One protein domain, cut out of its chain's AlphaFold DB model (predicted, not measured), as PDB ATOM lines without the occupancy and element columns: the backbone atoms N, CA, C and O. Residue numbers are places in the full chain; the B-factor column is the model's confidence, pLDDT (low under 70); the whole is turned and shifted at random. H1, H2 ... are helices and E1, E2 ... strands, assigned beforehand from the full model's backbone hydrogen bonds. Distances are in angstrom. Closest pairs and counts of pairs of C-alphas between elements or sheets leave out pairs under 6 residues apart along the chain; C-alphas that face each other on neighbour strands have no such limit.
ATOM      1  N   ILE A  69      -4.034   4.437 -83.076       90.12
ATOM      2  CA  ILE A  69      -4.928   5.492 -82.618       90.12
ATOM      3  C   ILE A  69      -5.248   6.388 -83.808       90.12
ATOM      4  O   ILE A  69      -4.347   6.967 -84.420       90.12
ATOM      5  N   ILE A  70      -6.530   6.487 -84.143       90.81
ATOM      6  CA  ILE A  70      -7.021   7.288 -85.263       90.81
ATOM      7  C   ILE A  70      -7.988   8.334 -84.717       90.81
ATOM      8  O   ILE A  70      -8.971   7.975 -84.073       90.81
ATOM      9  N   THR A  71      -7.744   9.617 -84.975       89.50
ATOM     10  CA  THR A  71      -8.740  10.665 -84.704       89.50
ATOM     11  C   THR A  71      -9.637  10.810 -85.921       89.50
ATOM     12  O   THR A  71      -9.145  10.855 -87.052       89.50
ATOM     13  N   GLN A  72     -10.954  10.882 -85.716       85.50
ATOM     14  CA  GLN A  72     -11.873  11.030 -86.851       85.50
ATOM     15  C   GLN A  72     -11.942  12.467 -87.387       85.50
ATOM     16  O   GLN A  72     -12.478  12.697 -88.463       85.50
ATOM     17  N   LYS A  73     -11.393  13.425 -86.634       80.75
ATOM     18  CA  LYS A  73     -11.283  14.832 -87.017       80.75
ATOM     19  C   LYS A  73      -9.839  15.138 -87.431       80.75
ATOM     20  O   LYS A  73      -8.926  14.805 -86.660       80.75
ATOM     21  N   PRO A  74      -9.600  15.731 -88.616       72.81
ATOM     22  CA  PRO A  74      -8.257  15.894 -89.169       72.81
ATOM     23  C   PRO A  74      -7.543  17.144 -88.646       72.81
ATOM     24  O   PRO A  74      -6.323  17.248 -88.804       72.81
ATOM     25  N   LYS A  75      -8.269  18.091 -88.028       87.94
ATOM     26  CA  LYS A  75      -7.709  19.352 -87.542       87.94
ATOM     27  C   LYS A  75      -7.802  19.465 -86.024       87.94
ATOM     28  O   LYS A  75      -8.879  19.439 -85.423       87.94
ATOM     29  N   MET A  76      -6.646  19.658 -85.405       93.75
ATOM     30  CA  MET A  76      -6.536  19.979 -83.986       93.75
ATOM     31  C   MET A  76      -5.715  21.246 -83.799       93.75
ATOM     32  O   MET A  76      -4.803  21.527 -84.577       93.75
ATOM     33  N   GLU A  77      -6.035  22.017 -82.768       95.69
ATOM     34  CA  GLU A  77      -5.332  23.262 -82.475       95.69
ATOM     35  C   GLU A  77      -4.907  23.303 -81.006       95.69
ATOM     36  O   GLU A  77      -5.720  23.042 -80.123       95.69
ATOM     37  N   LEU A  78      -3.650  23.660 -80.740       96.00
ATOM     38  CA  LEU A  78      -3.148  23.995 -79.406       96.00
ATOM     39  C   LEU A  78      -2.920  25.500 -79.345       96.00
ATOM     40  O   LEU A  78      -2.104  26.040 -80.085       96.00
ATOM     41  N   HIS A  79      -3.647  26.173 -78.464       94.12
ATOM     42  CA  HIS A  79      -3.509  27.603 -78.234       94.12
ATOM     43  C   HIS A  79      -2.823  27.790 -76.891       94.12
ATOM     44  O   HIS A  79      -3.370  27.421 -75.854       94.12
ATOM     45  N   LEU A  80      -1.627  28.353 -76.917       91.25
ATOM     46  CA  LEU A  80      -0.924  28.834 -75.738       91.25
ATOM     47  C   LEU A  80      -1.268  30.318 -75.581       91.25
ATOM     48  O   LEU A  80      -1.344  31.037 -76.583       91.25
ATOM     49  N   PHE A  81      -1.465  30.796 -74.356       86.69
ATOM     50  CA  PHE A  81      -1.790  32.204 -74.113       86.69
ATOM     51  C   PHE A  81      -1.233  32.718 -72.783       86.69
ATOM     52  O   PHE A  81      -0.937  31.954 -71.862       86.69
ATOM     53  N   SER A  82      -1.111  34.042 -72.713       81.31
ATOM     54  CA  SER A  82      -0.873  34.811 -71.492       81.31
ATOM     55  C   SER A  82      -2.125  35.636 -71.193       81.31
ATOM     56  O   SER A  82      -2.624  36.349 -72.066       81.31
ATOM     57  N   GLU A  83      -2.656  35.535 -69.978       72.00
ATOM     58  CA  GLU A  83      -3.805  36.331 -69.528       72.00
ATOM     59  C   GLU A  83      -3.381  37.767 -69.208       72.00
ATOM     60  O   GLU A  83      -4.153  38.718 -69.370       72.00
ATOM     61  N   ASN A  84      -2.120  37.951 -68.807       69.81
ATOM     62  CA  ASN A  84      -1.573  39.276 -68.582       69.81
ATOM     63  C   ASN A  84      -1.214  39.949 -69.917       69.81
ATOM     64  O   ASN A  84      -0.217  39.602 -70.549       69.81
ATOM     65  N   LYS A  85      -1.992  40.970 -70.304       62.09
ATOM     66  CA  LYS A  85      -1.776  41.788 -71.516       62.09
ATOM     67  C   LYS A  85      -0.431  42.532 -71.544       62.09
ATOM     68  O   LYS A  85      -0.012  42.963 -72.612       62.09
ATOM     69  N   ASN A  86       0.235  42.681 -70.396       59.41
ATOM     70  CA  ASN A  86       1.555  43.314 -70.292       59.41
ATOM     71  C   ASN A  86       2.710  42.309 -70.425       59.41
ATOM     72  O   ASN A  86       3.862  42.723 -70.552       59.41
ATOM     73  N   LYS A  87       2.431  40.998 -70.398       61.97
ATOM     74  CA  LYS A  87       3.414  39.960 -70.722       61.97
ATOM     75  C   LYS A  87       3.369  39.718 -72.227       61.97
ATOM     76  O   LYS A  87       2.489  39.028 -72.735       61.97
ATOM     77  N   THR A  88       4.311  40.307 -72.950       58.09
ATOM     78  CA  THR A  88       4.463  40.082 -74.389       58.09
ATOM     79  C   THR A  88       5.365  38.882 -74.652       58.09
ATOM     80  O   THR A  88       6.401  38.698 -74.009       58.09
ATOM     81  N   VAL A  89       4.986  38.054 -75.628       62.47
ATOM     82  CA  VAL A  89       5.862  36.991 -76.141       62.47
ATOM     83  C   VAL A  89       7.076  37.666 -76.782       62.47
ATOM     84  O   VAL A  89       6.947  38.335 -77.809       62.47
ATOM     85  N   SER A  90       8.266  37.512 -76.199       60.91
ATOM     86  CA  SER A  90       9.493  38.072 -76.773       60.91
ATOM     87  C   SER A  90      10.133  37.042 -77.706       60.91
ATOM     88  O   SER A  90      10.848  36.128 -77.288       60.91
ATOM     89  N   ILE A  91       9.862  37.185 -79.005       61.25
ATOM     90  CA  ILE A  91      10.472  36.365 -80.057       61.25
ATOM     91  C   ILE A  91      11.793  37.023 -80.470       61.25
ATOM     92  O   ILE A  91      11.818  37.947 -81.287       61.25
ATOM     93  N   CYS A  92      12.919  36.553 -79.927       58.22
ATOM     94  CA  CYS A  92      14.235  37.014 -80.363       58.22
ATOM     95  C   CYS A  92      14.627  36.299 -81.663       58.22
ATOM     96  O   CYS A  92      15.265  35.243 -81.657       58.22
ATOM     97  N   ARG A  93      14.258  36.894 -82.805       59.28
ATOM     98  CA  ARG A  93      14.549  36.339 -84.142       59.28
ATOM     99  C   ARG A  93      16.050  36.212 -84.444       59.28
ATOM    100  O   ARG A  93      16.419  35.391 -85.272       59.28
ATOM    101  N   LYS A  94      16.913  36.986 -83.771       56.78
ATOM    102  CA  LYS A  94      18.377  36.919 -83.942       56.78
ATOM    103  C   LYS A  94      19.020  35.724 -83.235       56.78
ATOM    104  O   LYS A  94      20.018  35.209 -83.717       56.78
ATOM    105  N   GLU A  95      18.450  35.280 -82.119       62.00
ATOM    106  CA  GLU A  95      18.987  34.164 -81.325       62.00
ATOM    107  C   GLU A  95      18.260  32.839 -81.581       62.00
ATOM    108  O   GLU A  95      18.607  31.827 -80.976       62.00
ATOM    109  N   ASN A  96      17.243  32.844 -82.451       63.06
ATOM    110  CA  ASN A  96      16.335  31.721 -82.678       63.06
ATOM    111  C   ASN A  96      15.730  31.177 -81.364       63.06
ATOM    112  O   ASN A  96      15.582  29.970 -81.177       63.06
ATOM    113  N   LYS A  97      15.425  32.083 -80.425       62.59
ATOM    114  CA  LYS A  97      14.884  31.767 -79.098       62.59
ATOM    115  C   LYS A  97      13.609  32.557 -78.844       62.59
ATOM    116  O   LYS A  97      13.559  33.770 -79.050       62.59
ATOM    117  N   ILE A  98      12.598  31.858 -78.342       66.38
ATOM    118  CA  ILE A  98      11.371  32.450 -77.815       66.38
ATOM    119  C   ILE A  98      11.425  32.276 -76.303       66.38
ATOM    120  O   ILE A  98      11.513  31.148 -75.817       66.38
ATOM    121  N   LYS A  99      11.412  33.387 -75.564       67.19
ATOM    122  CA  LYS A  99      11.169  33.367 -74.119       67.19
ATOM    123  C   LYS A  99       9.761  33.866 -73.886       67.19
ATOM    124  O   LYS A  99       9.389  34.935 -74.371       67.19
ATOM    125  N   TRP A 100       8.981  33.065 -73.180       71.38
ATOM    126  CA  TRP A 100       7.594  33.382 -72.939       71.38
ATOM    127  C   TRP A 100       7.078  32.694 -71.683       71.38
ATOM    128  O   TRP A 100       7.207  31.479 -71.542       71.38
ATOM    129  N   ASP A 101       6.468  33.490 -70.812       72.06
ATOM    130  CA  ASP A 101       5.713  33.009 -69.664       72.06
ATOM    131  C   ASP A 101       4.279  32.696 -70.111       72.06
ATOM    132  O   ASP A 101       3.481  33.599 -70.368       72.06
ATOM    133  N   ILE A 102       3.975  31.405 -70.242       80.12
ATOM    134  CA  ILE A 102       2.653  30.902 -70.626       80.12
ATOM    135  C   ILE A 102       1.793  30.796 -69.364       80.12
ATOM    136  O   ILE A 102       2.146  30.053 -68.449       80.12
ATOM    137  N   ASP A 103       0.657  31.496 -69.324       84.56
ATOM    138  CA  ASP A 103      -0.282  31.408 -68.195       84.56
ATOM    139  C   ASP A 103      -1.234  30.204 -68.355       84.56
ATOM    140  O   ASP A 103      -1.693  29.625 -67.370       84.56
ATOM    141  N   GLY A 104      -1.509  29.771 -69.592       88.25
ATOM    142  CA  GLY A 104      -2.385  28.630 -69.838       88.25
ATOM    143  C   GLY A 104      -2.406  28.121 -71.278       88.25
ATOM    144  O   GLY A 104      -1.740  28.642 -72.174       88.25
ATOM    145  N   TYR A 105      -3.196  27.063 -71.492       93.00
ATOM    146  CA  TYR A 105      -3.437  26.503 -72.819       93.00
ATOM    147  C   TYR A 105      -4.870  25.994 -73.016       93.00
ATOM    148  O   TYR A 105      -5.533  25.496 -72.092       93.00
ATOM    149  N   LYS A 106      -5.325  26.080 -74.265       95.25
ATOM    150  CA  LYS A 106      -6.589  25.539 -74.770       95.25
ATOM    151  C   LYS A 106      -6.316  24.592 -75.927       95.25
ATOM    152  O   LYS A 106      -5.358  24.781 -76.672       95.25
ATOM    153  N   ILE A 107      -7.152  23.568 -76.055       95.62
ATOM    154  CA  ILE A 107      -7.079  22.617 -77.163       95.62
ATOM    155  C   ILE A 107      -8.424  22.606 -77.872       95.62
ATOM    156  O   ILE A 107      -9.458  22.579 -77.209       95.62
ATOM    157  N   PHE A 108      -8.399  22.612 -79.200       95.44
ATOM    158  CA  PHE A 108      -9.588  22.569 -80.039       95.44
ATOM    159  C   PHE A 108      -9.531  21.377 -80.994       95.44
ATOM    160  O   PHE A 108      -8.459  21.031 -81.495       95.44
ATOM    161  N   SER A 109     -10.688  20.785 -81.283       92.75
ATOM    162  CA  SER A 109     -10.873  19.812 -82.364       92.75
ATOM    163  C   SER A 109     -11.952  20.327 -83.310       92.75
ATOM    164  O   SER A 109     -13.069  20.604 -82.875       92.75
ATOM    165  N   ASP A 110     -11.587  20.542 -84.579       89.38
ATOM    166  CA  ASP A 110     -12.423  21.207 -85.594       89.38
ATOM    167  C   ASP A 110     -13.117  22.490 -85.088       89.38
ATOM    168  O   ASP A 110     -14.290  22.746 -85.345       89.38
ATOM    169  N   GLY A 111     -12.378  23.311 -84.334       91.94
ATOM    170  CA  GLY A 111     -12.855  24.600 -83.819       91.94
ATOM    171  C   GLY A 111     -13.667  24.535 -82.520       91.94
ATOM    172  O   GLY A 111     -13.965  25.584 -81.956       91.94
ATOM    173  N   ILE A 112     -13.975  23.344 -82.000       94.19
ATOM    174  CA  ILE A 112     -14.673  23.172 -80.717       94.19
ATOM    175  C   ILE A 112     -13.644  22.980 -79.597       94.19
ATOM    176  O   ILE A 112     -12.762  22.128 -79.707       94.19
ATOM    177  N   GLU A 113     -13.743  23.771 -78.522       95.75
ATOM    178  CA  GLU A 113     -12.836  23.683 -77.367       95.75
ATOM    179  C   GLU A 113     -13.056  22.376 -76.587       95.75
ATOM    180  O   GLU A 113     -14.176  22.035 -76.207       95.75
ATOM    181  N   ILE A 114     -11.966  21.666 -76.298       94.44
ATOM    182  CA  ILE A 114     -11.962  20.457 -75.476       94.44
ATOM    183  C   ILE A 114     -11.826  20.864 -74.008       94.44
ATOM    184  O   ILE A 114     -10.733  21.171 -73.520       94.44
ATOM    185  N   THR A 115     -12.946  20.856 -73.290       94.31
ATOM    186  CA  THR A 115     -13.015  21.256 -71.873       94.31
ATOM    187  C   THR A 115     -12.962  20.067 -70.912       94.31
ATOM    188  O   THR A 115     -12.534  20.218 -69.765       94.31
ATOM    189  N   ASN A 116     -13.340  18.866 -71.365       90.81
ATOM    190  CA  ASN A 116     -13.274  17.656 -70.553       90.81
ATOM    191  C   ASN A 116     -11.818  17.350 -70.164       90.81
ATOM    192  O   ASN A 116     -10.946  17.212 -71.020       90.81
ATOM    193  N   LYS A 117     -11.552  17.187 -68.862       87.44
ATOM    194  CA  LYS A 117     -10.194  16.976 -68.336       87.44
ATOM    195  C   LYS A 117      -9.498  15.752 -68.941       87.44
ATOM    196  O   LYS A 117      -8.315  15.837 -69.256       87.44
ATOM    197  N   LYS A 118     -10.204  14.627 -69.113       84.19
ATOM    198  CA  LYS A 118      -9.625  13.402 -69.692       84.19
ATOM    199  C   LYS A 118      -9.285  13.613 -71.164       84.19
ATOM    200  O   LYS A 118      -8.161  13.344 -71.572       84.19
ATOM    201  N   GLU A 119     -10.219  14.156 -71.938       88.38
ATOM    202  CA  GLU A 119     -10.007  14.432 -73.365       88.38
ATOM    203  C   GLU A 119      -8.907  15.462 -73.596       88.38
ATOM    204  O   GLU A 119      -8.124  15.319 -74.530       88.38
ATOM    205  N   LYS A 120      -8.794  16.468 -72.724       89.38
ATOM    206  CA  LYS A 120      -7.727  17.468 -72.786       89.38
ATOM    207  C   LYS A 120      -6.350  16.825 -72.599       89.38
ATOM    208  O   LYS A 120      -5.433  17.153 -73.346       89.38
ATOM    209  N   ILE A 121      -6.218  15.867 -71.675       86.56
ATOM    210  CA  ILE A 121      -4.965  15.116 -71.487       86.56
ATOM    211  C   ILE A 121      -4.676  14.225 -72.703       86.56
ATOM    212  O   ILE A 121      -3.564  14.267 -73.226       86.56
ATOM    213  N   ILE A 122      -5.666  13.466 -73.191       87.06
ATOM    214  CA  ILE A 122      -5.513  12.635 -74.400       87.06
ATOM    215  C   ILE A 122      -5.039  13.497 -75.573       87.06
ATOM    216  O   ILE A 122      -4.033  13.192 -76.207       87.06
ATOM    217  N   SER A 123      -5.737  14.603 -75.823       90.56
ATOM    218  CA  SER A 123      -5.442  15.525 -76.915       90.56
ATOM    219  C   SER A 123      -4.043  16.105 -76.806       90.56
ATOM    220  O   SER A 123      -3.332  16.140 -77.804       90.56
ATOM    221  N   TYR A 124      -3.621  16.514 -75.606       89.94
ATOM    222  CA  TYR A 124      -2.270  17.018 -75.379       89.94
ATOM    223  C   TYR A 124      -1.221  16.005 -75.846       89.94
ATOM    224  O   TYR A 124      -0.376  16.339 -76.673       89.94
ATOM    225  N   TYR A 125      -1.332  14.751 -75.406       88.50
ATOM    226  CA  TYR A 125      -0.390  13.714 -75.814       88.50
ATOM    227  C   TYR A 125      -0.472  13.360 -77.304       88.50
ATOM    228  O   TYR A 125       0.556  13.077 -77.920       88.50
ATOM    229  N   LEU A 126      -1.664  13.366 -77.908       89.88
ATOM    230  CA  LEU A 126      -1.793  13.149 -79.350       89.88
ATOM    231  C   LEU A 126      -1.122  14.273 -80.142       89.88
ATOM    232  O   LEU A 126      -0.460  13.990 -81.135       89.88
ATOM    233  N   LEU A 127      -1.239  15.526 -79.705       92.06
ATOM    234  CA  LEU A 127      -0.611  16.672 -80.364       92.06
ATOM    235  C   LEU A 127       0.918  16.662 -80.233       92.06
ATOM    236  O   LEU A 127       1.613  16.998 -81.190       92.06
ATOM    237  N   THR A 128       1.456  16.255 -79.081       88.81
ATOM    238  CA  THR A 128       2.907  16.277 -78.828       88.81
ATOM    239  C   THR A 128       3.637  15.013 -79.284       88.81
ATOM    240  O   THR A 128       4.794  15.097 -79.698       88.81
ATOM    241  N   HIS A 129       2.986  13.846 -79.246       88.88
ATOM    242  CA  HIS A 129       3.615  12.548 -79.535       88.88
ATOM    243  C   HIS A 129       2.972  11.768 -80.680       88.88
ATOM    244  O   HIS A 129       3.558  10.794 -81.169       88.88
ATOM    245  N   GLY A 130       1.774  12.162 -81.106       89.69
ATOM    246  CA  GLY A 130       1.119  11.574 -82.262       89.69
ATOM    247  C   GLY A 130       1.806  11.966 -83.567       89.69
ATOM    248  O   GLY A 130       2.556  12.939 -83.665       89.69
ATOM    249  N   LYS A 131       1.546  11.179 -84.607       90.44
ATOM    250  CA  LYS A 131       2.004  11.485 -85.960       90.44
ATOM    251  C   LYS A 131       1.054  12.487 -86.622       90.44
ATOM    252  O   LYS A 131      -0.136  12.221 -86.762       90.44
ATOM    253  N   TRP A 132       1.610  13.593 -87.105       90.56
ATOM    254  CA  TRP A 132       0.903  14.637 -87.853       90.56
ATOM    255  C   TRP A 132       1.638  14.922 -89.159       90.56
ATOM    256  O   TRP A 132       2.851  14.719 -89.238       90.56
ATOM    257  N   LYS A 133       0.909  15.339 -90.199       90.81
ATOM    258  CA  LYS A 133       1.516  15.658 -91.500       90.81
ATOM    259  C   LYS A 133       2.224  16.997 -91.450       90.81
ATOM    260  O   LYS A 133       3.381  17.091 -91.837       90.81
ATOM    261  N   ASN A 134       1.508  18.001 -90.954       89.06
ATOM    262  CA  ASN A 134       1.959  19.377 -90.874       89.06
ATOM    263  C   ASN A 134       1.591  19.955 -89.511       89.06
ATOM    264  O   ASN A 134       0.529  19.643 -88.966       89.06
ATOM    265  N   VAL A 135       2.459  20.830 -89.010       93.00
ATOM    266  CA  VAL A 135       2.196  21.683 -87.852       93.00
ATOM    267  C   VAL A 135       2.507  23.110 -88.273       93.00
ATOM    268  O   VAL A 135       3.631  23.404 -88.676       93.00
ATOM    269  N   ILE A 136       1.504  23.979 -88.224       94.00
ATOM    270  CA  ILE A 136       1.639  25.402 -88.547       94.00
ATOM    271  C   ILE A 136       1.601  26.179 -87.239       94.00
ATOM    272  O   ILE A 136       0.705  25.960 -86.429       94.00
ATOM    273  N   MET A 137       2.567  27.071 -87.038       91.44
ATOM    274  CA  MET A 137       2.610  27.975 -85.893       91.44
ATOM    275  C   MET A 137       2.201  29.381 -86.334       91.44
ATOM    276  O   MET A 137       2.777  29.929 -87.273       91.44
ATOM    277  N   GLU A 138       1.245  29.968 -85.628       90.81
ATOM    278  CA  GLU A 138       0.711  31.305 -85.879       90.81
ATOM    279  C   GLU A 138       0.746  32.134 -84.588       90.81
ATOM    280  O   GLU A 138       0.485  31.630 -83.493       90.81
ATOM    281  N   GLU A 139       1.069  33.421 -84.703       87.44
ATOM    282  CA  GLU A 139       0.993  34.369 -83.588       87.44
ATOM    283  C   GLU A 139      -0.469  34.778 -83.357       87.44
ATOM    284  O   GLU A 139      -1.137  35.254 -84.276       87.44
ATOM    285  N   ILE A 140      -0.959  34.652 -82.121       84.31
ATOM    286  CA  ILE A 140      -2.254  35.219 -81.725       84.31
ATOM    287  C   ILE A 140      -2.012  36.686 -81.370       84.31
ATOM    288  O   ILE A 140      -1.392  36.996 -80.349       84.31
ATOM    289  N   LYS A 141      -2.483  37.589 -82.231       78.62
ATOM    290  CA  LYS A 141      -2.324  39.037 -82.063       78.62
ATOM    291  C   LYS A 141      -3.609  39.660 -81.543       78.62
ATOM    292  O   LYS A 141      -4.665  39.448 -82.128       78.62
ATOM    293  N   ASN A 142      -3.487  40.466 -80.491       69.94
ATOM    294  CA  ASN A 142      -4.473  41.496 -80.176       69.94
ATOM    295  C   ASN A 142      -3.798  42.842 -80.422       69.94
ATOM    296  O   ASN A 142      -2.759  43.139 -79.827       69.94
ATOM    297  N   ASP A 143      -4.383  43.631 -81.316       74.12
ATOM    298  CA  ASP A 143      -3.800  44.875 -81.811       74.12
ATOM    299  C   ASP A 143      -2.386  44.637 -82.391       74.12
ATOM    300  O   ASP A 143      -2.229  43.880 -83.350       74.12
ATOM    301  N   ASN A 144      -1.352  45.240 -81.790       68.06
ATOM    302  CA  ASN A 144       0.055  45.104 -82.189       68.06
ATOM    303  C   ASN A 144       0.881  44.171 -81.286       68.06
ATOM    304  O   ASN A 144       2.075  43.994 -81.532       68.06
ATOM    305  N   ASN A 145       0.276  43.570 -80.259       68.56
ATOM    306  CA  ASN A 145       0.979  42.706 -79.315       68.56
ATOM    307  C   ASN A 145       0.675  41.230 -79.584       68.56
ATOM    308  O   ASN A 145      -0.472  40.831 -79.798       68.56
ATOM    309  N   VAL A 146       1.727  40.408 -79.562       72.94
ATOM    310  CA  VAL A 146       1.598  38.948 -79.596       72.94
ATOM    311  C   VAL A 146       1.242  38.478 -78.188       72.94
ATOM    312  O   VAL A 146       2.073  38.535 -77.281       72.94
ATOM    313  N   ASN A 147       0.006  38.012 -78.028       78.88
ATOM    314  CA  ASN A 147      -0.548  37.556 -76.750       78.88
ATOM    315  C   ASN A 147      -0.566  36.025 -76.624       78.88
ATOM    316  O   ASN A 147      -0.866  35.488 -75.554       78.88
ATOM    317  N   GLY A 148      -0.262  35.308 -77.707       86.00
ATOM    318  CA  GLY A 148      -0.264  33.854 -77.707       86.00
ATOM    319  C   GLY A 148       0.350  33.228 -78.950       86.00
ATOM    320  O   GLY A 148       0.710  33.916 -79.907       86.00
ATOM    321  N   LEU A 149       0.420  31.901 -78.935       89.06
ATOM    322  CA  LEU A 149       0.818  31.078 -80.072       89.06
ATOM    323  C   LEU A 149      -0.264  30.037 -80.328       89.06
ATOM    324  O   LEU A 149      -0.739  29.377 -79.403       89.06
ATOM    325  N   LYS A 150      -0.616  29.869 -81.595       92.88
ATOM    326  CA  LYS A 150      -1.515  28.833 -82.080       92.88
ATOM    327  C   LYS A 150      -0.711  27.829 -82.894       92.88
ATOM    328  O   LYS A 150      -0.032  28.203 -83.843       92.88
ATOM    329  N   PHE A 151      -0.827  26.557 -82.543       95.06
ATOM    330  CA  PHE A 151      -0.313  25.442 -83.329       95.06
ATOM    331  C   PHE A 151      -1.488  24.715 -83.967       95.06
ATOM    332  O   PHE A 151      -2.337  24.182 -83.256       95.06
ATOM    333  N   THR A 152      -1.534  24.689 -85.295       95.38
ATOM    334  CA  THR A 152      -2.543  23.966 -86.072       95.38
ATOM    335  C   THR A 152      -1.932  22.681 -86.610       95.38
ATOM    336  O   THR A 152      -0.970  22.721 -87.377       95.38
ATOM    337  N   TYR A 153      -2.510  21.549 -86.229       93.88
ATOM    338  CA  TYR A 153      -2.074  20.215 -86.619       93.88
ATOM    339  C   TYR A 153      -3.020  19.661 -87.676       93.88
ATOM    340  O   TYR A 153      -4.238  19.672 -87.487       93.88
ATOM    341  N   SER A 154      -2.453  19.180 -88.781       90.69
ATOM    342  CA  SER A 154      -3.219  18.596 -89.886       90.69
ATOM    343  C   SER A 154      -2.920  17.116 -90.059       90.69
ATOM    344  O   SER A 154      -1.760  16.677 -89.981       90.69
ATOM    345  N   GLY A 155      -3.989  16.366 -90.311       85.81
ATOM    346  CA  GLY A 155      -3.974  14.927 -90.460       85.81
ATOM    347  C   GLY A 155      -3.033  14.425 -91.552       85.81
ATOM    348  O   GLY A 155      -2.762  15.082 -92.558       85.81
ATOM    349  N   ASN A 156      -2.497  13.226 -91.340       85.19
ATOM    350  CA  ASN A 156      -1.707  12.505 -92.339       85.19
ATOM    351  C   ASN A 156      -2.526  11.529 -93.196       85.19
ATOM    352  O   ASN A 156      -1.955  10.915 -94.097       85.19
ATOM    353  N   LEU A 157      -3.834  11.415 -92.941       84.44
ATOM    354  CA  LEU A 157      -4.734  10.479 -93.608       84.44
ATOM    355  C   LEU A 157      -6.156  11.049 -93.694       84.44
ATOM    356  O   LEU A 157      -7.016  10.640 -92.930       84.44
ATOM    357  N   GLU A 158      -6.423  11.967 -94.618       81.69
ATOM    358  CA  GLU A 158      -7.763  12.557 -94.780       81.69
ATOM    359  C   GLU A 158      -8.844  11.496 -95.087       81.69
ATOM    360  O   GLU A 158      -8.574  10.575 -95.867       81.69
ATOM    361  N   PRO A 159     -10.063  11.596 -94.512       82.31
ATOM    362  CA  PRO A 159     -10.579  12.667 -93.637       82.31
ATOM    363  C   PRO A 159     -10.220  12.508 -92.143       82.31
ATOM    364  O   PRO A 159     -10.758  13.204 -91.289       82.31
ATOM    365  N   PHE A 160      -9.345  11.566 -91.806       87.12
ATOM    366  CA  PHE A 160      -8.950  11.214 -90.446       87.12
ATOM    367  C   PHE A 160      -7.522  11.705 -90.121       87.12
ATOM    368  O   PHE A 160      -6.839  12.370 -90.903       87.12
ATOM    369  N   ASN A 161      -7.007  11.348 -88.949       90.19
ATOM    370  CA  ASN A 161      -5.568  11.362 -88.710       90.19
ATOM    371  C   ASN A 161      -5.124  10.067 -88.040       90.19
ATOM    372  O   ASN A 161      -5.684   9.663 -87.026       90.19
ATOM    373  N   ASN A 162      -4.078   9.437 -88.575       90.94
ATOM    374  CA  ASN A 162      -3.431   8.307 -87.922       90.94
ATOM    375  C   ASN A 162      -2.332   8.823 -86.984       90.94
ATOM    376  O   ASN A 162      -1.235   9.163 -87.433       90.94
ATOM    377  N   CYS A 163      -2.604   8.836 -85.681       89.75
ATOM    378  CA  CYS A 163      -1.645   9.253 -84.660       89.75
ATOM    379  C   CYS A 163      -0.525   8.220 -84.430       89.75
ATOM    380  O   CYS A 163       0.477   8.549 -83.794       89.75
ATOM    381  N   GLY A 164      -0.646   7.010 -84.984       90.06
ATOM    382  CA  GLY A 164       0.303   5.906 -84.845       90.06
ATOM    383  C   GLY A 164      -0.131   4.858 -83.813       90.06
ATOM    384  O   GLY A 164      -1.192   4.994 -83.199       90.06
ATOM    385  N   PRO A 165       0.667   3.789 -83.628       89.94
ATOM    386  CA  PRO A 165       0.378   2.772 -82.627       89.94
ATOM    387  C   PRO A 165       0.541   3.339 -81.215       89.94
ATOM    388  O   PRO A 165       1.437   4.140 -80.939       89.94
ATOM    389  N   TYR A 166      -0.316   2.894 -80.310       88.25
ATOM    390  CA  TYR A 166      -0.350   3.313 -78.916       88.25
ATOM    391  C   TYR A 166       0.993   3.089 -78.199       88.25
ATOM    392  O   TYR A 166       1.503   3.994 -77.535       88.25
ATOM    393  N   SER A 167       1.646   1.948 -78.432       88.38
ATOM    394  CA  SER A 167       2.978   1.641 -77.890       88.38
ATOM    395  C   SER A 167       4.057   2.661 -78.285       88.38
ATOM    396  O   SER A 167       4.973   2.937 -77.502       88.38
ATOM    397  N   ARG A 168       3.950   3.273 -79.472       89.62
ATOM    398  CA  ARG A 168       4.858   4.339 -79.924       89.62
ATOM    399  C   ARG A 168       4.623   5.634 -79.161       89.62
ATOM    400  O   ARG A 168       5.599   6.286 -78.798       89.62
ATOM    401  N   ILE A 169       3.365   6.009 -78.930       88.00
ATOM    402  CA  ILE A 169       3.018   7.218 -78.170       88.00
ATOM    403  C   ILE A 169       3.586   7.095 -76.753       88.00
ATOM    404  O   ILE A 169       4.338   7.969 -76.328       88.00
ATOM    405  N   ILE A 170       3.350   5.960 -76.082       86.06
ATOM    406  CA  ILE A 170       3.932   5.657 -74.763       86.06
ATOM    407  C   ILE A 170       5.456   5.745 -74.800       86.06
ATOM    408  O   ILE A 170       6.054   6.438 -73.982       86.06
ATOM    409  N   SER A 171       6.093   5.074 -75.762       87.44
ATOM    410  CA  SER A 171       7.557   5.081 -75.874       87.44
ATOM    411  C   SER A 171       8.094   6.494 -76.105       87.44
ATOM    412  O   SER A 171       9.167   6.837 -75.617       87.44
ATOM    413  N   SER A 172       7.363   7.340 -76.835       87.56
ATOM    414  CA  SER A 172       7.756   8.731 -77.042       87.56
ATOM    415  C   SER A 172       7.651   9.564 -75.771       87.56
ATOM    416  O   SER A 172       8.530  10.394 -75.555       87.56
ATOM    417  N   VAL A 173       6.614   9.351 -74.958       85.69
ATOM    418  CA  VAL A 173       6.464   9.999 -73.646       85.69
ATOM    419  C   VAL A 173       7.591   9.548 -72.720       85.69
ATOM    420  O   VAL A 173       8.280  10.389 -72.153       85.69
ATOM    421  N   PHE A 174       7.837   8.236 -72.636       84.31
ATOM    422  CA  PHE A 174       8.930   7.669 -71.846       84.31
ATOM    423  C   PHE A 174      10.269   8.305 -72.230       84.31
ATOM    424  O   PHE A 174      10.935   8.883 -71.381       84.31
ATOM    425  N   ASN A 175      10.608   8.308 -73.525       85.25
ATOM    426  CA  ASN A 175      11.856   8.897 -74.008       85.25
ATOM    427  C   ASN A 175      11.973  10.390 -73.675       85.25
ATOM    428  O   ASN A 175      13.049  10.826 -73.285       85.25
ATOM    429  N   GLN A 176      10.898  11.179 -73.791       85.25
ATOM    430  CA  GLN A 176      10.934  12.599 -73.409       85.25
ATOM    431  C   GLN A 176      11.309  12.791 -71.932       85.25
ATOM    432  O   GLN A 176      11.932  13.787 -71.579       85.25
ATOM    433  N   LEU A 177      10.917  11.856 -71.073       84.62
ATOM    434  CA  LEU A 177      11.115  11.945 -69.631       84.62
ATOM    435  C   LEU A 177      12.433  11.314 -69.166       84.62
ATOM    436  O   LEU A 177      12.930  11.664 -68.100       84.62
ATOM    437  N   THR A 178      13.002  10.397 -69.950       85.31
ATOM    438  CA  THR A 178      14.226   9.658 -69.599       85.31
ATOM    439  C   THR A 178      15.442  10.031 -70.436       85.31
ATOM    440  O   THR A 178      16.495   9.415 -70.263       85.31
ATOM    441  N   THR A 179      15.321  10.980 -71.366       86.44
ATOM    442  CA  THR A 179      16.451  11.466 -72.168       86.44
ATOM    443  C   THR A 179      16.657  12.966 -72.008       86.44
ATOM    444  O   THR A 179      15.705  13.721 -71.815       86.44
ATOM    445  N   ASP A 180      17.914  13.404 -72.050       85.88
ATOM    446  CA  ASP A 180      18.264  14.820 -72.102       85.88
ATOM    447  C   ASP A 180      18.068  15.405 -73.517       85.88
ATOM    448  O   ASP A 180      17.728  14.713 -74.477       85.88
ATOM    449  N   ILE A 181      18.315  16.710 -73.661       79.06
ATOM    450  CA  ILE A 181      18.193  17.426 -74.943       79.06
ATOM    451  C   ILE A 181      19.177  16.879 -75.999       79.06
ATOM    452  O   ILE A 181      18.923  16.992 -77.199       79.06
ATOM    453  N   SER A 182      20.280  16.264 -75.566       81.31
ATOM    454  CA  SER A 182      21.280  15.626 -76.431       81.31
ATOM    455  C   SER A 182      20.904  14.183 -76.807       81.31
ATOM    456  O   SER A 182      21.598  13.565 -77.615       81.31
ATOM    457  N   GLY A 183      19.813  13.643 -76.255       79.12
ATOM    458  CA  GLY A 183      19.346  12.274 -76.467       79.12
ATOM    459  C   GLY A 183      20.034  11.221 -75.594       79.12
ATOM    460  O   GLY A 183      19.826  10.028 -75.822       79.12
ATOM    461  N   ASN A 184      20.836  11.623 -74.604       85.88
ATOM    462  CA  ASN A 184      21.445  10.695 -73.653       85.88
ATOM    463  C   ASN A 184      20.441  10.300 -72.576       85.88
ATOM    464  O   ASN A 184      19.600  11.103 -72.178       85.88
ATOM    465  N   VAL A 185      20.559   9.076 -72.065       85.62
ATOM    466  CA  VAL A 185      19.716   8.596 -70.966       85.62
ATOM    467  C   VAL A 185      20.026   9.399 -69.700       85.62
ATOM    468  O   VAL A 185      21.137   9.332 -69.180       85.62
ATOM    469  N   SER A 186      19.040  10.148 -69.213       86.50
ATOM    470  CA  SER A 186      19.116  10.952 -67.988       86.50
ATOM    471  C   SER A 186      18.521  10.232 -66.776       86.50
ATOM    472  O   SER A 186      18.897  10.528 -65.645       86.50
ATOM    473  N   SER A 187      17.622   9.266 -67.000       83.12
ATOM    474  CA  SER A 187      17.030   8.428 -65.954       83.12
ATOM    475  C   SER A 187      16.711   7.023 -66.467       83.12
ATOM    476  O   SER A 187      16.348   6.844 -67.627       83.12
ATOM    477  N   LEU A 188      16.816   6.024 -65.588       74.94
ATOM    478  CA  LEU A 188      16.407   4.636 -65.854       74.94
ATOM    479  C   LEU A 188      15.029   4.297 -65.267       74.94
ATOM    480  O   LEU A 188      14.458   3.263 -65.608       74.94
ATOM    481  N   SER A 189      14.494   5.159 -64.403       72.31
ATOM    482  CA  SER A 189      13.198   4.984 -63.750       72.31
ATOM    483  C   SER A 189      12.341   6.234 -63.906       72.31
ATOM    484  O   SER A 189      12.833   7.363 -63.865       72.31
ATOM    485  N   LEU A 190      11.039   6.022 -64.069       68.38
ATOM    486  CA  LEU A 190      10.045   7.083 -64.016       68.38
ATOM    487  C   LEU A 190       9.333   7.004 -62.673       68.38
ATOM    488  O   LEU A 190       8.663   6.012 -62.401       68.38
ATOM    489  N   ASP A 191       9.434   8.063 -61.876       66.81
ATOM    490  CA  ASP A 191       8.576   8.278 -60.704       66.81
ATOM    491  C   ASP A 191       7.222   8.846 -61.159       66.81
ATOM    492  O   ASP A 191       6.798   9.943 -60.800       66.81
ATOM    493  N   ILE A 192       6.565   8.123 -62.066       65.56
ATOM    494  CA  ILE A 192       5.276   8.507 -62.635       65.56
ATOM    495  C   ILE A 192       4.375   7.290 -62.580       65.56
ATOM    496  O   ILE A 192       4.771   6.199 -62.990       65.56
ATOM    497  N   ASP A 193       3.153   7.494 -62.098       66.31
ATOM    498  CA  ASP A 193       2.129   6.461 -62.080       66.31
ATOM    499  C   ASP A 193       1.892   5.925 -63.509       66.31
ATOM    500  O   ASP A 193       1.462   6.690 -64.382       66.31
ATOM    501  N   PRO A 194       2.128   4.623 -63.774       64.25
ATOM    502  CA  PRO A 194       1.856   4.006 -65.069       64.25
ATOM    503  C   PRO A 194       0.401   4.158 -65.531       64.25
ATOM    504  O   PRO A 194       0.135   4.056 -66.731       64.25
ATOM    505  N   MET A 195      -0.546   4.454 -64.628       65.00
ATOM    506  CA  MET A 195      -1.919   4.810 -64.998       65.00
ATOM    507  C   MET A 195      -1.997   6.018 -65.934       65.00
ATOM    508  O   MET A 195      -2.977   6.130 -66.670       65.00
ATOM    509  N   ILE A 196      -0.971   6.874 -65.992       62.47
ATOM    510  CA  ILE A 196      -0.887   7.952 -66.987       62.47
ATOM    511  C   ILE A 196      -0.955   7.424 -68.425       62.47
ATOM    512  O   ILE A 196      -1.439   8.103 -69.327       62.47
ATOM    513  N   PHE A 197      -0.527   6.182 -68.651       63.31
ATOM    514  CA  PHE A 197      -0.616   5.545 -69.956       63.31
ATOM    515  C   PHE A 197      -2.005   4.964 -70.217       63.31
ATOM    516  O   PHE A 197      -2.428   4.934 -71.369       63.31
ATOM    517  N   ASN A 198      -2.788   4.634 -69.185       64.00
ATOM    518  CA  ASN A 198      -4.170   4.145 -69.313       64.00
ATOM    519  C   ASN A 198      -5.153   5.206 -69.866       64.00
ATOM    520  O   ASN A 198      -6.351   4.964 -69.988       64.00
ATOM    521  N   ILE A 199      -4.656   6.405 -70.177       61.09
ATOM    522  CA  ILE A 199      -5.446   7.569 -70.574       61.09
ATOM    523  C   ILE A 199      -5.962   7.470 -72.017       61.09
ATOM    524  O   ILE A 199      -7.022   8.017 -72.316       61.09
ATOM    525  N   PHE A 200      -5.279   6.768 -72.924       60.66
ATOM    526  CA  PHE A 200      -5.672   6.783 -74.336       60.66
ATOM    527  C   PHE A 200      -6.774   5.764 -74.626       60.66
ATOM    528  O   PHE A 200      -6.510   4.572 -74.780       60.66
ATOM    529  N   ALA A 201      -8.002   6.271 -74.740       59.59
ATOM    530  CA  ALA A 201      -9.175   5.565 -75.251       59.59
ATOM    531  C   ALA A 201      -9.373   4.159 -74.634       59.59
ATOM    532  O   ALA A 201      -9.116   3.135 -75.293       59.59
ATOM    533  N   PRO A 202      -9.843   4.078 -73.371       65.50
ATOM    534  CA  PRO A 202     -10.370   2.824 -72.834       65.50
ATOM    535  C   PRO A 202     -11.459   2.263 -73.771       65.50
ATOM    536  O   PRO A 202     -11.981   2.979 -74.624       65.50
ATOM    537  N   LYS A 203     -11.750   0.955 -73.698       65.88
ATOM    538  CA  LYS A 203     -12.609   0.263 -74.690       65.88
ATOM    539  C   LYS A 203     -13.998   0.902 -74.866       65.88
ATOM    540  O   LYS A 203     -14.616   0.729 -75.907       65.88
ATOM    541  N   ASP A 204     -14.458   1.617 -73.852       72.69
ATOM    542  CA  ASP A 204     -15.726   2.329 -73.732       72.69
ATOM    543  C   ASP A 204     -15.620   3.840 -74.025       72.69
ATOM    544  O   ASP A 204     -16.565   4.585 -73.778       72.69
ATOM    545  N   TYR A 205     -14.488   4.320 -74.549       80.12
ATOM    546  CA  TYR A 205     -14.306   5.734 -74.872       80.12
ATOM    547  C   TYR A 205     -15.272   6.185 -75.972       80.12
ATOM    548  O   TYR A 205     -15.224   5.705 -77.104       80.12
ATOM    549  N   GLN A 206     -16.116   7.157 -75.637       81.44
ATOM    550  CA  GLN A 206     -17.017   7.830 -76.561       81.44
ATOM    551  C   GLN A 206     -16.859   9.338 -76.400       81.44
ATOM    552  O   GLN A 206     -16.821   9.850 -75.281       81.44
ATOM    553  N   SER A 207     -16.754  10.041 -77.524       85.12
ATOM    554  CA  SER A 207     -16.653  11.495 -77.553       85.12
ATOM    555  C   SER A 207     -17.209  12.045 -78.856       85.12
ATOM    556  O   SER A 207     -16.883  11.550 -79.936       85.12
ATOM    557  N   GLU A 208     -18.008  13.102 -78.752       84.75
ATOM    558  CA  GLU A 208     -18.475  13.889 -79.896       84.75
ATOM    559  C   GLU A 208     -17.425  14.926 -80.335       84.75
ATOM    560  O   GLU A 208     -17.304  15.269 -81.516       84.75
ATOM    561  N   ILE A 209     -16.630  15.433 -79.383       89.81
ATOM    562  CA  ILE A 209     -15.645  16.486 -79.640       89.81
ATOM    563  C   ILE A 209     -14.343  15.878 -80.156       89.81
ATOM    564  O   ILE A 209     -13.828  16.362 -81.162       89.81
ATOM    565  N   LEU A 210     -13.859  14.799 -79.538       88.31
ATOM    566  CA  LEU A 210     -12.631  14.089 -79.898       88.31
ATOM    567  C   LEU A 210     -12.919  12.604 -80.191       88.31
ATOM    568  O   LEU A 210     -12.499  11.727 -79.440       88.31
ATOM    569  N   PRO A 211     -13.633  12.275 -81.279       88.88
ATOM    570  CA  PRO A 211     -13.880  10.885 -81.646       88.88
ATOM    571  C   PRO A 211     -12.564  10.164 -81.985       88.88
ATOM    572  O   PRO A 211     -11.878  10.507 -82.954       88.88
ATOM    573  N   ILE A 212     -12.222   9.141 -81.194       88.62
ATOM    574  CA  ILE A 212     -11.018   8.316 -81.363       88.62
ATOM    575  C   ILE A 212     -11.421   6.884 -81.702       88.62
ATOM    576  O   ILE A 212     -12.269   6.291 -81.041       88.62
ATOM    577  N   LEU A 213     -10.765   6.315 -82.709       88.06
ATOM    578  CA  LEU A 213     -10.873   4.915 -83.093       88.06
ATOM    579  C   LEU A 213      -9.583   4.168 -82.760       88.06
ATOM    580  O   LEU A 213      -8.476   4.698 -82.892       88.06
ATOM    581  N   ARG A 214      -9.743   2.902 -82.370       87.25
ATOM    582  CA  ARG A 214      -8.652   1.945 -82.176       87.25
ATOM    583  C   ARG A 214      -8.672   0.936 -83.309       87.25
ATOM    584  O   ARG A 214      -9.528   0.057 -83.346       87.25
ATOM    585  N   LEU A 215      -7.721   1.057 -84.225       87.62
ATOM    586  CA  LEU A 215      -7.537   0.082 -85.289       87.62
ATOM    587  C   LEU A 215      -6.585  -1.014 -84.805       87.62
ATOM    588  O   LEU A 215      -5.387  -0.789 -84.613       87.62
ATOM    589  N   HIS A 216      -7.130  -2.211 -84.615       85.44
ATOM    590  CA  HIS A 216      -6.348  -3.411 -84.366       85.44
ATOM    591  C   HIS A 216      -6.018  -4.070 -85.702       85.44
ATOM    592  O   HIS A 216      -6.914  -4.399 -86.473       85.44
TER     593      HIS A 216
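Overview. This is residues 69 to 216 of the 221 residues of an uncharacterized protein of Salmonella enterica (UniProt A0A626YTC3). Two antiparallel sheets follow each other end to end: a long, twisted one of four strands in the order E5 - E2 - E7 - E6, and a smaller one of three in the order E8 - E1 - E9. H1 packs across one face of both sheets, near the middle of the whole; H2 leads away from E8 as an arm, and residues 179 to 193 fold back from its end to H3. The small hairpin of E3 and E4 is held over the far part of the long sheet, towards the end where E6 turns back into E7, but apart from the sheet's strands, and its residues 92 to 97 stick out. The printed part has 148 residues, with three named helices and nine named strands in the order E1 E2 E3 E4 E5 H1 E6 E7 E8 H2 H3 E9, and its class is mixed, helices and strands. It is compact, with a radius of gyration of the C-alphas of 16.9 A and spans of 49 by 39 by 26 A.

Arrangement. Begin at the inner strands of the larger sheet, E2, residues 75 to 81, and E7, residues 145 to 154: they are antiparallel at 158 degrees, and N 78 and O 151 are 2.9 A apart, within hydrogen-bond range. Beside E2 find the edge strand E5, residues 104 to 109, with N 106 and O 79 at 2.9 A. The other edge strand, E6, residues 134 to 142, forms a hairpin with E7, with N 138 and O 150 at 2.8 A. H1, residues 117 to 129, is on one face of this sheet, two layers, at a height of 9.4 A, and runs across the strands at 80 degrees to E2 on the local plane. Its closest C-alpha pair with E5 is Lys 120 and Ile 107, 6.8 A. Turn to the smaller sheet: E1, residues 69 to 71, is the inner strand between E8, residues 161 to 165, and E9, residues 212 to 215. N 163 and O 69 are 2.8 A apart, and N 70 and O 213 are 2.9 A apart. H1 is on this sheet too, again two layers, at a height of 11.3 A. H2, residues 166 to 178, only grazes this sheet with its residues 166 to 169. With residues 169 to 173 alone H2 touches residues 125 to 129 of H1, about perpendicular at 79 degrees; the closest C-alphas are those of His 129 and Ile 169, 5.5 A. H3, residues 194 to 199, only just touches H1, with 3 pairs of C-alphas within 8 A, the closest Ile 122 and Ile 199 at 6.3 A. E8, H2, H3 and E9 make a split strand-helix-strand unit, two strands running the same way with E1 between them, and its crossover is right-handed. The hairpin of E3, residues 90 to 92, and E4, residues 97 to 99, has N 92 and O 97 at 3.0 A. Every O i to N i+4 pair is within hydrogen-bond range in H1 and H2; H3 has 0 of 2, and 2 of 3 O i to N i+3 pairs.

Along the chain. Find C-alpha 75 at (-7.709, 19.352, -87.542); from there E2 runs 19.5 A. E5 covers 17.5 A, E6 25.4 A and E7 26.7 A, and E7 bends by 50 degrees at residue 148. H1 starts at C-alpha 117, (-10.194, 16.976, -68.336), and runs 18.3 A; H2 runs 18.4 A and H3 9.8 A. E8 measures 12.1 A, E1 6.8 A, E3 6.0 A and E4 6.4 A. E9 runs 9.8 A and ends at C-alpha 215, (-7.537, 0.082, -85.289).

Size, cuts and confidence. Look for the two C-alphas farthest apart at Lys 94 and Asp 204, 49.6 A. The printed part has no cut. The links H2 to H3 and H3 to E9 are long, with 15 and 12 residues. The mean pLDDT of the printed part is 81.8; it is under 70 at residues 84 to 99, 142, 144 to 145 and 190 to 203.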